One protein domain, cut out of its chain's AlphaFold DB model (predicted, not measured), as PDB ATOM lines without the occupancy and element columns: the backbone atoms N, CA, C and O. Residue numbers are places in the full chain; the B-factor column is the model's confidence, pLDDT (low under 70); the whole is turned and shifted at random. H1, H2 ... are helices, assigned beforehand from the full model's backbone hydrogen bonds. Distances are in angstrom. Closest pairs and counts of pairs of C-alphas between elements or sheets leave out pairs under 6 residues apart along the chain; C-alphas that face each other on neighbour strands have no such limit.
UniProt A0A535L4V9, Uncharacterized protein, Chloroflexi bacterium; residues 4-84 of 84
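Overview. This is residues 4 to 84 of the 84 residues of an uncharacterized protein of Chloroflexi bacterium (UniProt A0A535L4V9). Two long helices, H4 and H1, lie side by side with a gap between them, the chain running one way along H1 and back along H4, and two short helices, H2 and H3, make a small head at one end, set crosswise on H4 near its beginning. The long pair makes the length of the domain, and both ends of the printed part lie at the end away from the head. The printed part has 81 residues with four named helices, in the order H1, H2, H3, H4, and no named strand; the class is all helix. The whole is loose, with a radius of gyration of the C-alphas of 15.8 A, and elongated, spanning 45 by 27 by 17 A.

Arrangement. The longest helix is H4, residues 54 to 82. H1, residues 4 to 24, touches no helix but is near H4, with 17 pairs of C-alphas within 10 A and no pair within 8 A. H4 touches H2, residues 27 to 35, with residues 57 to 62 alone; the closest C-alphas of the two are those of Asp 28 and Leu 58, 5.9 A apart. The lines of H2 and H4 are about perpendicular, at 74 degrees. H4 touches H3, residues 39 to 47, with residues 57 to 60 alone; the closest C-alphas of the two, those of Ile 41 and Cys 57, are 7.4 A apart. The lines of H3 and H4 are about perpendicular, at 88 degrees. H2 and H3 are close but not clearly touching, with the closest C-alphas, those of Phe 35 and Ile 41, 7.1 A apart, and their lines are about perpendicular, at 76 degrees. H1 and H2 are close but not clearly touching, with the closest C-alphas, those of Ser 22 and Asp 28, 7.5 A apart; their lines are only just about perpendicular, at 70.2 degrees. H1 and H3 are apart. In H1, H2, H3 and H4 every O i to N i+4 pair is within hydrogen-bond range.

Along the chain. H4 begins at C-alpha 54, (-17.607, 29.305, 20.323), and ends at C-alpha 82, (-35.247, 62.373, 38.770), 41.8 A away. H1 runs from C-alpha 4, (-23.055, 62.673, 43.835), to C-alpha 24, 30.2 A away. H2 measures 11.9 A from C-alpha 27 to C-alpha 35, and H3 measures 12.2 A from C-alpha 39 to C-alpha 47.

Size, cuts and confidence. The two C-alphas farthest apart, those of Thr 53 and Arg 84, are 46.9 A apart, while those of Asp 4 and Arg 84 are 11.6 A apart. The printed part has no cut and ends at residue 84, the chain's last residue. The links H1 to H2 and H2 to H3 are tight, and the link H3 to H4 is short, with 6 residues. The mean pLDDT of the printed part is 73.5; 22 residues are under 70, among them residues 15 to 25 and residues 80 to 84.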
ATOM      1  N   ASP A   4     -22.769  63.254  45.163       60.47
ATOM      2  CA  ASP A   4     -23.055  62.673  43.835       60.47
ATOM      3  C   ASP A   4     -21.786  62.325  43.036       60.47
ATOM      4  O   ASP A   4     -21.719  61.305  42.357       60.47
ATOM      5  N   LYS A   5     -20.740  63.159  43.145       59.69
ATOM      6  CA  LYS A   5     -19.461  62.948  42.444       59.69
ATOM      7  C   LYS A   5     -18.629  61.829  43.076       59.69
ATOM      8  O   LYS A   5     -17.966  61.099  42.352       59.69
ATOM      9  N   ILE A   6     -18.670  61.686  44.403       70.44
ATOM     10  CA  ILE A   6     -17.964  60.613  45.121       70.44
ATOM     11  C   ILE A   6     -18.616  59.266  44.809       70.44
ATOM     12  O   ILE A   6     -17.911  58.316  44.488       70.44
ATOM     13  N   LEU A   7     -19.952  59.206  44.813       66.19
ATOM     14  CA  LEU A   7     -20.701  58.024  44.384       66.19
ATOM     15  C   LEU A   7     -20.353  57.626  42.950       66.19
ATOM     16  O   LEU A   7     -20.060  56.461  42.715       66.19
ATOM     17  N   LEU A   8     -20.299  58.587  42.021       67.56
ATOM     18  CA  LEU A   8     -19.891  58.347  40.633       67.56
ATOM     19  C   LEU A   8     -18.472  57.780  40.512       67.56
ATOM     20  O   LEU A   8     -18.252  56.860  39.731       67.56
ATOM     21  N   VAL A   9     -17.515  58.303  41.283       70.75
ATOM     22  CA  VAL A   9     -16.123  57.822  41.272       70.75
ATOM     23  C   VAL A   9     -16.010  56.424  41.876       70.75
ATOM     24  O   VAL A   9     -15.329  55.576  41.305       70.75
ATOM     25  N   ILE A  10     -16.700  56.154  42.989       75.25
ATOM     26  CA  ILE A  10     -16.747  54.816  43.592       75.25
ATOM     27  C   ILE A  10     -17.359  53.835  42.597       75.25
ATOM     28  O   ILE A  10     -16.758  52.800  42.331       75.25
ATOM     29  N   PHE A  11     -18.479  54.198  41.968       69.44
ATOM     30  CA  PHE A  11     -19.094  53.379  40.931       69.44
ATOM     31  C   PHE A  11     -18.124  53.126  39.776       69.44
ATOM     32  O   PHE A  11     -17.961  51.983  39.374       69.44
ATOM     33  N   ALA A  12     -17.439  54.155  39.265       69.81
ATOM     34  CA  ALA A  12     -16.468  54.030  38.175       69.81
ATOM     35  C   ALA A  12     -15.266  53.133  38.532       69.81
ATOM     36  O   ALA A  12     -14.757  52.403  37.681       69.81
ATOM     37  N   LEU A  13     -14.823  53.144  39.790       73.81
ATOM     38  CA  LEU A  13     -13.769  52.251  40.268       73.81
ATOM     39  C   LEU A  13     -14.283  50.817  40.415       73.81
ATOM     40  O   LEU A  13     -13.645  49.899  39.907       73.81
ATOM     41  N   THR A  14     -15.458  50.611  41.016       76.25
ATOM     42  CA  THR A  14     -16.112  49.294  41.070       76.25
ATOM     43  C   THR A  14     -16.336  48.736  39.658       76.25
ATOM     44  O   THR A  14     -16.069  47.562  39.415       76.25
ATOM     45  N   TRP A  15     -16.714  49.595  38.705       68.81
ATOM     46  CA  TRP A  15     -16.821  49.302  37.273       68.81
ATOM     47  C   TRP A  15     -15.509  48.803  36.677       68.81
ATOM     48  O   TRP A  15     -15.483  47.793  35.977       68.81
ATOM     49  N   PHE A  16     -14.417  49.514  36.946       69.88
ATOM     50  CA  PHE A  16     -13.098  49.166  36.440       69.88
ATOM     51  C   PHE A  16     -12.624  47.813  36.987       69.88
ATOM     52  O   PHE A  16     -12.163  46.970  36.218       69.88
ATOM     53  N   PHE A  17     -12.816  47.569  38.286       69.44
ATOM     54  CA  PHE A  17     -12.468  46.295  38.913       69.44
ATOM     55  C   PHE A  17     -13.318  45.135  38.390       69.44
ATOM     56  O   PHE A  17     -12.748  44.109  38.033       69.44
ATOM     57  N   LEU A  18     -14.636  45.304  38.244       67.19
ATOM     58  CA  LEU A  18     -15.513  44.276  37.667       67.19
ATOM     59  C   LEU A  18     -15.151  43.959  36.211       67.19
ATOM     60  O   LEU A  18     -15.122  42.794  35.829       67.19
ATOM     61  N   CYS A  19     -14.822  44.968  35.402       65.19
ATOM     62  CA  CYS A  19     -14.374  44.767  34.021       65.19
ATOM     63  C   CYS A  19     -13.024  44.041  33.927       65.19
ATOM     64  O   CYS A  19     -12.804  43.261  32.997       65.19
ATOM     65  N   ILE A  20     -12.097  44.307  34.852       66.12
ATOM     66  CA  ILE A  20     -10.812  43.600  34.909       66.12
ATOM     67  C   ILE A  20     -11.020  42.160  35.374       66.12
ATOM     68  O   ILE A  20     -10.481  41.242  34.757       66.12
ATOM     69  N   ASP A  21     -11.822  41.958  36.415       63.91
ATOM     70  CA  ASP A  21     -12.088  40.643  36.986       63.91
ATOM     71  C   ASP A  21     -12.841  39.744  35.995       63.91
ATOM     72  O   ASP A  21     -12.418  38.617  35.733       63.91
ATOM     73  N   SER A  22     -13.842  40.285  35.289       63.03
ATOM     74  CA  SER A  22     -14.564  39.542  34.248       63.03
ATOM     75  C   SER A  22     -13.657  39.106  33.093       63.03
ATOM     76  O   SER A  22     -13.931  38.093  32.453       63.03
ATOM     77  N   ARG A  23     -12.588  39.862  32.792       63.12
ATOM     78  CA  ARG A  23     -11.591  39.476  31.778       63.12
ATOM     79  C   ARG A  23     -10.601  38.443  32.297       63.12
ATOM     80  O   ARG A  23     -10.103  37.651  31.503       63.12
ATOM     81  N   ARG A  24     -10.265  38.489  33.587       61.94
ATOM     82  CA  ARG A  24      -9.193  37.683  34.179       61.94
ATOM     83  C   ARG A  24      -9.684  36.333  34.695       61.94
ATOM     84  O   ARG A  24      -8.916  35.379  34.689       61.94
ATOM     85  N   SER A  25     -10.948  36.247  35.099       63.06
ATOM     86  CA  SER A  25     -11.487  35.084  35.801       63.06
ATOM     87  C   SER A  25     -12.050  33.981  34.888       63.06
ATOM     88  O   SER A  25     -12.574  32.995  35.401       63.06
ATOM     89  N   GLY A  26     -11.984  34.127  33.554       70.69
ATOM     90  CA  GLY A  26     -12.489  33.116  32.603       70.69
ATOM     91  C   GLY A  26     -13.988  32.825  32.744       70.69
ATOM     92  O   GLY A  26     -14.483  31.763  32.368       70.69
ATOM     93  N   TRP A  27     -14.731  33.754  33.345       73.31
ATOM     94  CA  TRP A  27     -16.143  33.566  33.645       73.31
ATOM     95  C   TRP A  27     -16.998  33.460  32.383       73.31
ATOM     96  O   TRP A  27     -18.011  32.770  32.381       73.31
ATOM     97  N   ASP A  28     -16.583  34.091  31.292       72.62
ATOM     98  CA  ASP A  28     -17.226  33.939  29.994       72.62
ATOM     99  C   ASP A  28     -17.152  32.496  29.481       72.62
ATOM    100  O   ASP A  28     -18.122  32.010  28.905       72.62
ATOM    101  N   GLU A  29     -16.055  31.786  29.747       77.25
ATOM    102  CA  GLU A  29     -15.916  30.359  29.454       77.25
ATOM    103  C   GLU A  29     -16.810  29.496  30.340       77.25
ATOM    104  O   GLU A  29     -17.473  28.588  29.835       77.25
ATOM    105  N   HIS A  30     -16.906  29.810  31.633       77.56
ATOM    106  CA  HIS A  30     -17.825  29.114  32.533       77.56
ATOM    107  C   HIS A  30     -19.299  29.362  32.167       77.56
ATOM    108  O   HIS A  30     -20.099  28.430  32.113       77.56
ATOM    109  N   ALA A  31     -19.655  30.607  31.848       73.88
ATOM    110  CA  ALA A  31     -20.979  30.977  31.368       73.88
ATOM    111  C   ALA A  31     -21.281  30.291  30.030       73.88
ATOM    112  O   ALA A  31     -22.363  29.740  29.850       73.88
ATOM    113  N   TYR A  32     -20.320  30.248  29.105       78.81
ATOM    114  CA  TYR A  32     -20.467  29.484  27.871       78.81
ATOM    115  C   TYR A  32     -20.745  28.008  28.160       78.81
ATOM    116  O   TYR A  32     -21.686  27.462  27.600       78.81
ATOM    117  N   GLU A  33     -20.001  27.362  29.057       82.12
ATOM    118  CA  GLU A  33     -20.242  25.961  29.423       82.12
ATOM    119  C   GLU A  33     -21.633  25.727  30.035       82.12
ATOM    120  O   GLU A  33     -22.283  24.733  29.710       82.12
ATOM    121  N   GLN A  34     -22.141  26.663  30.841       79.69
ATOM    122  CA  GLN A  34     -23.503  26.592  31.384       79.69
ATOM    123  C   GLN A  34     -24.582  26.792  30.310       79.69
ATOM    124  O   GLN A  34     -25.618  26.126  30.320       79.69
ATOM    125  N   PHE A  35     -24.352  27.702  29.363       75.44
ATOM    126  CA  PHE A  35     -25.361  28.111  28.389       75.44
ATOM    127  C   PHE A  35     -25.187  27.500  26.993       75.44
ATOM    128  O   PHE A  35     -26.061  27.698  26.150       75.44
ATOM    129  N   LYS A  36     -24.140  26.707  26.728       77.62
ATOM    130  CA  LYS A  36     -23.906  26.070  25.416       77.62
ATOM    131  C   LYS A  36     -25.058  25.158  24.994       77.62
ATOM    132  O   LYS A  36     -25.346  25.054  23.807       77.62
ATOM    133  N   ASN A  37     -25.746  24.555  25.964       77.50
ATOM    134  CA  ASN A  37     -26.918  23.709  25.735       77.50
ATOM    135  C   ASN A  37     -28.236  24.502  25.736       77.50
ATOM    136  O   ASN A  37     -29.289  23.958  25.418       77.50
ATOM    137  N   SER A  38     -28.206  25.788  26.093       76.25
ATOM    138  CA  SER A  38     -29.393  26.638  26.082       76.25
ATOM    139  C   SER A  38     -29.663  27.165  24.678       76.25
ATOM    140  O   SER A  38     -28.854  27.884  24.095       76.25
ATOM    141  N   CYS A  39     -30.864  26.899  24.160       73.50
ATOM    142  CA  CYS A  39     -31.295  27.391  22.847       73.50
ATOM    143  C   CYS A  39     -31.313  28.932  22.757       73.50
ATOM    144  O   CYS A  39     -31.162  29.496  21.678       73.50
ATOM    145  N   LYS A  40     -31.445  29.625  23.898       73.44
ATOM    146  CA  LYS A  40     -31.564  31.089  23.966       73.44
ATOM    147  C   LYS A  40     -30.365  31.823  23.363       73.44
ATOM    148  O   LYS A  40     -30.575  32.754  22.598       73.44
ATOM    149  N   ILE A  41     -29.128  31.427  23.671       71.00
ATOM    150  CA  ILE A  41     -27.952  32.151  23.155       71.00
ATOM    151  C   ILE A  41     -27.804  31.946  21.643       71.00
ATOM    152  O   ILE A  41     -27.532  32.894  20.910       71.00
ATOM    153  N   TRP A  42     -28.055  30.728  21.165       76.75
ATOM    154  CA  TRP A  42     -28.009  30.414  19.740       76.75
ATOM    155  C   TRP A  42     -29.111  31.118  18.944       76.75
ATOM    156  O   TRP A  42     -28.846  31.585  17.842       76.75
ATOM    157  N   PHE A  43     -30.310  31.257  19.521       81.69
ATOM    158  CA  PHE A  43     -31.411  32.024  18.934       81.69
ATOM    159  C   PHE A  43     -31.040  33.498  18.718       81.69
ATOM    160  O   PHE A  43     -31.312  34.061  17.657       81.69
ATOM    161  N   TRP A  44     -30.374  34.116  19.697       79.81
ATOM    162  CA  TRP A  44     -29.912  35.496  19.558       79.81
ATOM    163  C   TRP A  44     -28.817  35.629  18.500       79.81
ATOM    164  O   TRP A  44     -28.885  36.536  17.676       79.81
ATOM    165  N   LEU A  45     -27.848  34.710  18.467       80.94
ATOM    166  CA  LEU A  45     -26.813  34.705  17.427       80.94
ATOM    167  C   LEU A  45     -27.421  34.601  16.018       80.94
ATOM    168  O   LEU A  45     -27.016  35.355  15.137       80.94
ATOM    169  N   ASP A  46     -28.436  33.753  15.824       82.88
ATOM    170  CA  ASP A  46     -29.174  33.654  14.555       82.88
ATOM    171  C   ASP A  46     -29.927  34.938  14.207       82.88
ATOM    172  O   ASP A  46     -29.863  35.410  13.071       82.88
ATOM    173  N   THR A  47     -30.603  35.535  15.193       85.81
ATOM    174  CA  THR A  47     -31.337  36.799  15.023       85.81
ATOM    175  C   THR A  47     -30.419  37.910  14.516       85.81
ATOM    176  O   THR A  47     -30.807  38.684  13.647       85.81
ATOM    177  N   PHE A  48     -29.178  37.956  15.004       81.38
ATOM    178  CA  PHE A  48     -28.172  38.924  14.566       81.38
ATOM    179  C   PHE A  48     -27.330  38.456  13.367       81.38
ATOM    180  O   PHE A  48     -26.363  39.125  13.007       81.38
ATOM    181  N   HIS A  49     -27.671  37.313  12.760       84.56
ATOM    182  CA  HIS A  49     -26.951  36.700  11.636       84.56
ATOM    183  C   HIS A  49     -25.454  36.484  11.924       84.56
ATOM    184  O   HIS A  49     -24.596  36.572  11.045       84.56
ATOM    185  N   VAL A  50     -25.125  36.191  13.182       81.12
ATOM    186  CA  VAL A  50     -23.764  35.922  13.638       81.12
ATOM    187  C   VAL A  50     -23.504  34.422  13.567       81.12
ATOM    188  O   VAL A  50     -24.252  33.616  14.117       81.12
ATOM    189  N   ALA A  51     -22.392  34.035  12.938       83.19
ATOM    190  CA  ALA A  51     -22.000  32.633  12.853       83.19
ATOM    191  C   ALA A  51     -21.907  31.990  14.250       83.19
ATOM    192  O   ALA A  51     -21.252  32.530  15.150       83.19
ATOM    193  N   ARG A  52     -22.523  30.812  14.398       80.56
ATOM    194  CA  ARG A  52     -22.616  30.024  15.637       80.56
ATOM    195  C   ARG A  52     -21.283  29.360  16.010       80.56
ATOM    196  O   ARG A  52     -21.157  28.141  16.041       80.56
ATOM    197  N   THR A  53     -20.270  30.169  16.292       83.81
ATOM    198  CA  THR A  53     -18.954  29.703  16.743       83.81
ATOM    199  C   THR A  53     -18.777  29.960  18.235       83.81
ATOM    200  O   THR A  53     -19.315  30.924  18.785       83.81
ATOM    201  N   ARG A  54     -17.967  29.127  18.903       81.00
ATOM    202  CA  ARG A  54     -17.607  29.305  20.323       81.00
ATOM    203  C   ARG A  54     -17.082  30.716  20.604       81.00
ATOM    204  O   ARG A  54     -17.499  31.355  21.562       81.00
ATOM    205  N   GLN A  55     -16.215  31.230  19.733       82.94
ATOM    206  CA  GLN A  55     -15.634  32.568  19.870       82.94
ATOM    207  C   GLN A  55     -16.682  33.683  19.776       82.94
ATOM    208  O   GLN A  55     -16.645  34.624  20.568       82.94
ATOM    209  N   ASN A  56     -17.628  33.579  18.840       81.25
ATOM    210  CA  ASN A  56     -18.699  34.564  18.704       81.25
ATOM    211  C   ASN A  56     -19.678  34.501  19.875       81.25
ATOM    212  O   ASN A  56     -20.114  35.542  20.351       81.25
ATOM    213  N   CYS A  57     -19.953  33.302  20.386       80.31
ATOM    214  CA  CYS A  57     -20.771  33.107  21.576       80.31
ATOM    215  C   CYS A  57     -20.136  33.771  22.812       80.31
ATOM    216  O   CYS A  57     -20.790  34.554  23.495       80.31
ATOM    217  N   LEU A  58     -18.832  33.576  23.039       80.31
ATOM    218  CA  LEU A  58     -18.094  34.250  24.118       80.31
ATOM    219  C   LEU A  58     -18.110  35.778  23.964       80.31
ATOM    220  O   LEU A  58     -18.357  36.503  24.928       80.31
ATOM    221  N   ARG A  59     -17.897  36.286  22.744       79.50
ATOM    222  CA  ARG A  59     -17.990  37.726  22.453       79.50
ATOM    223  C   ARG A  59     -19.395  38.267  22.706       79.50
ATOM    224  O   ARG A  59     -19.518  39.346  23.274       79.50
ATOM    225  N   PHE A  60     -20.430  37.517  22.334       80.38
ATOM    226  CA  PHE A  60     -21.824  37.885  22.555       80.38
ATOM    227  C   PHE A  60     -22.173  37.926  24.045       80.38
ATOM    228  O   PHE A  60     -22.772  38.898  24.499       80.38
ATOM    229  N   ILE A  61     -21.736  36.933  24.825       77.50
ATOM    230  CA  ILE A  61     -21.897  36.917  26.287       77.50
ATOM    231  C   ILE A  61     -21.230  38.155  26.895       77.50
ATOM    232  O   ILE A  61     -21.878  38.904  27.623       77.50
ATOM    233  N   ARG A  62     -19.972  38.439  26.532       76.75
ATOM    234  CA  ARG A  62     -19.254  39.632  27.012       76.75
ATOM    235  C   ARG A  62     -19.950  40.937  26.617       76.75
ATOM    236  O   ARG A  62     -20.064  41.835  27.445       76.75
ATOM    237  N   ALA A  63     -20.419  41.047  25.375       77.06
ATOM    238  CA  ALA A  63     -21.108  42.238  24.881       77.06
ATOM    239  C   ALA A  63     -22.459  42.451  25.578       77.06
ATOM    240  O   ALA A  63     -22.775  43.570  25.967       77.06
ATOM    241  N   THR A  64     -23.221  41.377  25.794       78.50
ATOM    242  CA  THR A  64     -24.504  41.419  26.509       78.50
ATOM    243  C   THR A  64     -24.301  41.855  27.953       78.50
ATOM    244  O   THR A  64     -25.025  42.720  28.441       78.50
ATOM    245  N   TRP A  65     -23.273  41.324  28.618       75.44
ATOM    246  CA  TRP A  65     -22.901  41.773  29.954       75.44
ATOM    247  C   TRP A  65     -22.517  43.245  29.971       75.44
ATOM    248  O   TRP A  65     -23.084  43.992  30.758       75.44
ATOM    249  N   ALA A  66     -21.648  43.695  29.065       74.06
ATOM    250  CA  ALA A  66     -21.290  45.108  28.955       74.06
ATOM    251  C   ALA A  66     -22.520  46.010  28.719       74.06
ATOM    252  O   ALA A  66     -22.633  47.065  29.337       74.06
ATOM    253  N   ALA A  67     -23.470  45.587  27.882       75.00
ATOM    254  CA  ALA A  67     -24.694  46.336  27.615       75.00
ATOM    255  C   ALA A  67     -25.625  46.406  28.838       75.00
ATOM    256  O   ALA A  67     -26.108  47.486  29.174       75.00
ATOM    257  N   LEU A  68     -25.837  45.284  29.535       75.38
ATOM    258  CA  LEU A  68     -26.640  45.231  30.763       75.38
ATOM    259  C   LEU A  68     -26.059  46.168  31.830       75.38
ATOM    260  O   LEU A  68     -26.766  46.919  32.496       75.38
ATOM    261  N   LEU A  69     -24.739  46.149  31.933       70.38
ATOM    262  CA  LEU A  69     -23.957  46.961  32.843       70.38
ATOM    263  C   LEU A  69     -24.079  48.471  32.540       70.38
ATOM    264  O   LEU A  69     -24.322  49.280  33.443       70.38
ATOM    265  N   VAL A  70     -24.009  48.860  31.265       75.88
ATOM    266  CA  VAL A  70     -24.274  50.243  30.828       75.88
ATOM    267  C   VAL A  70     -25.722  50.649  31.122       75.88
ATOM    268  O   VAL A  70     -25.952  51.749  31.625       75.88
ATOM    269  N   ALA A  71     -26.694  49.767  30.880       71.69
ATOM    270  CA  ALA A  71     -28.105  50.045  31.147       71.69
ATOM    271  C   ALA A  71     -28.381  50.281  32.641       71.69
ATOM    272  O   ALA A  71     -29.086  51.229  32.995       71.69
ATOM    273  N   VAL A  72     -27.781  49.482  33.532       73.38
ATOM    274  CA  VAL A  72     -27.877  49.678  34.991       73.38
ATOM    275  C   VAL A  72     -27.242  51.007  35.408       73.38
ATOM    276  O   VAL A  72     -27.826  51.742  36.206       73.38
ATOM    277  N   SER A  73     -26.095  51.370  34.825       71.31
ATOM    278  CA  SER A  73     -25.453  52.671  35.071       71.31
ATOM    279  C   SER A  73     -26.350  53.839  34.672       71.31
ATOM    280  O   SER A  73     -26.585  54.739  35.475       71.31
ATOM    281  N   ALA A  74     -26.882  53.810  33.449       73.38
ATOM    282  CA  ALA A  74     -27.768  54.848  32.934       73.38
ATOM    283  C   ALA A  74     -29.044  54.967  33.777       73.38
ATOM    284  O   ALA A  74     -29.459  56.075  34.105       73.38
ATOM    285  N   SER A  75     -29.614  53.835  34.198       74.19
ATOM    286  CA  SER A  75     -30.796  53.797  35.066       74.19
ATOM    287  C   SER A  75     -30.509  54.403  36.440       74.19
ATOM    288  O   SER A  75     -31.303  55.183  36.950       74.19
ATOM    289  N   THR A  76     -29.346  54.107  37.022       70.06
ATOM    290  CA  THR A  76     -28.939  54.655  38.326       70.06
ATOM    291  C   THR A  76     -28.739  56.169  38.247       70.06
ATOM    292  O   THR A  76     -29.201  56.903  39.116       70.06
ATOM    293  N   ILE A  77     -28.104  56.651  37.174       73.38
ATOM    294  CA  ILE A  77     -27.944  58.087  36.908       73.38
ATOM    295  C   ILE A  77     -29.312  58.750  36.713       73.38
ATOM    296  O   ILE A  77     -29.563  59.798  37.302       73.38
ATOM    297  N   ALA A  78     -30.211  58.137  35.940       72.94
ATOM    298  CA  ALA A  78     -31.560  58.651  35.730       72.94
ATOM    299  C   ALA A  78     -32.341  58.755  37.049       72.94
ATOM    300  O   ALA A  78     -32.927  59.798  37.321       72.94
ATOM    301  N   VAL A  79     -32.280  57.731  37.907       71.94
ATOM    302  CA  VAL A  79     -32.899  57.745  39.244       71.94
ATOM    303  C   VAL A  79     -32.307  58.844  40.130       71.94
ATOM    304  O   VAL A  79     -33.054  59.540  40.809       71.94
ATOM    305  N   LEU A  80     -30.989  59.055  40.106       68.00
ATOM    306  CA  LEU A  80     -30.342  60.128  40.873       68.00
ATOM    307  C   LEU A  80     -30.719  61.535  40.381       68.00
ATOM    308  O   LEU A  80     -30.719  62.477  41.172       68.00
ATOM    309  N   ILE A  81     -31.018  61.689  39.089       68.88
ATOM    310  CA  ILE A  81     -31.431  62.968  38.496       68.88
ATOM    311  C   ILE A  81     -32.921  63.241  38.745       68.88
ATOM    312  O   ILE A  81     -33.265  64.371  39.071       68.88
ATOM    313  N   TRP A  82     -33.790  62.236  38.600       63.53
ATOM    314  CA  TRP A  82     -35.247  62.373  38.770       63.53
ATOM    315  C   TRP A  82     -35.745  62.219  40.209       63.53
ATOM    316  O   TRP A  82     -36.863  62.624  40.503       63.53
ATOM    317  N   GLY A  83     -34.953  61.635  41.108       56.31
ATOM    318  CA  GLY A  83     -35.261  61.576  42.541       56.31
ATOM    319  C   GLY A  83     -34.961  62.875  43.302       56.31
ATOM    320  O   GLY A  83     -35.083  62.893  44.526       56.31
ATOM    321  N   ARG A  84     -34.528  63.928  42.596       49.62
ATOM    322  CA  ARG A  84     -34.331  65.299  43.087       49.62
ATOM    323  C   ARG A  84     -35.508  66.175  42.689       49.62
ATOM    324  O   ARG A  84     -35.838  67.057  43.509       49.62
TER     325      ARG A  84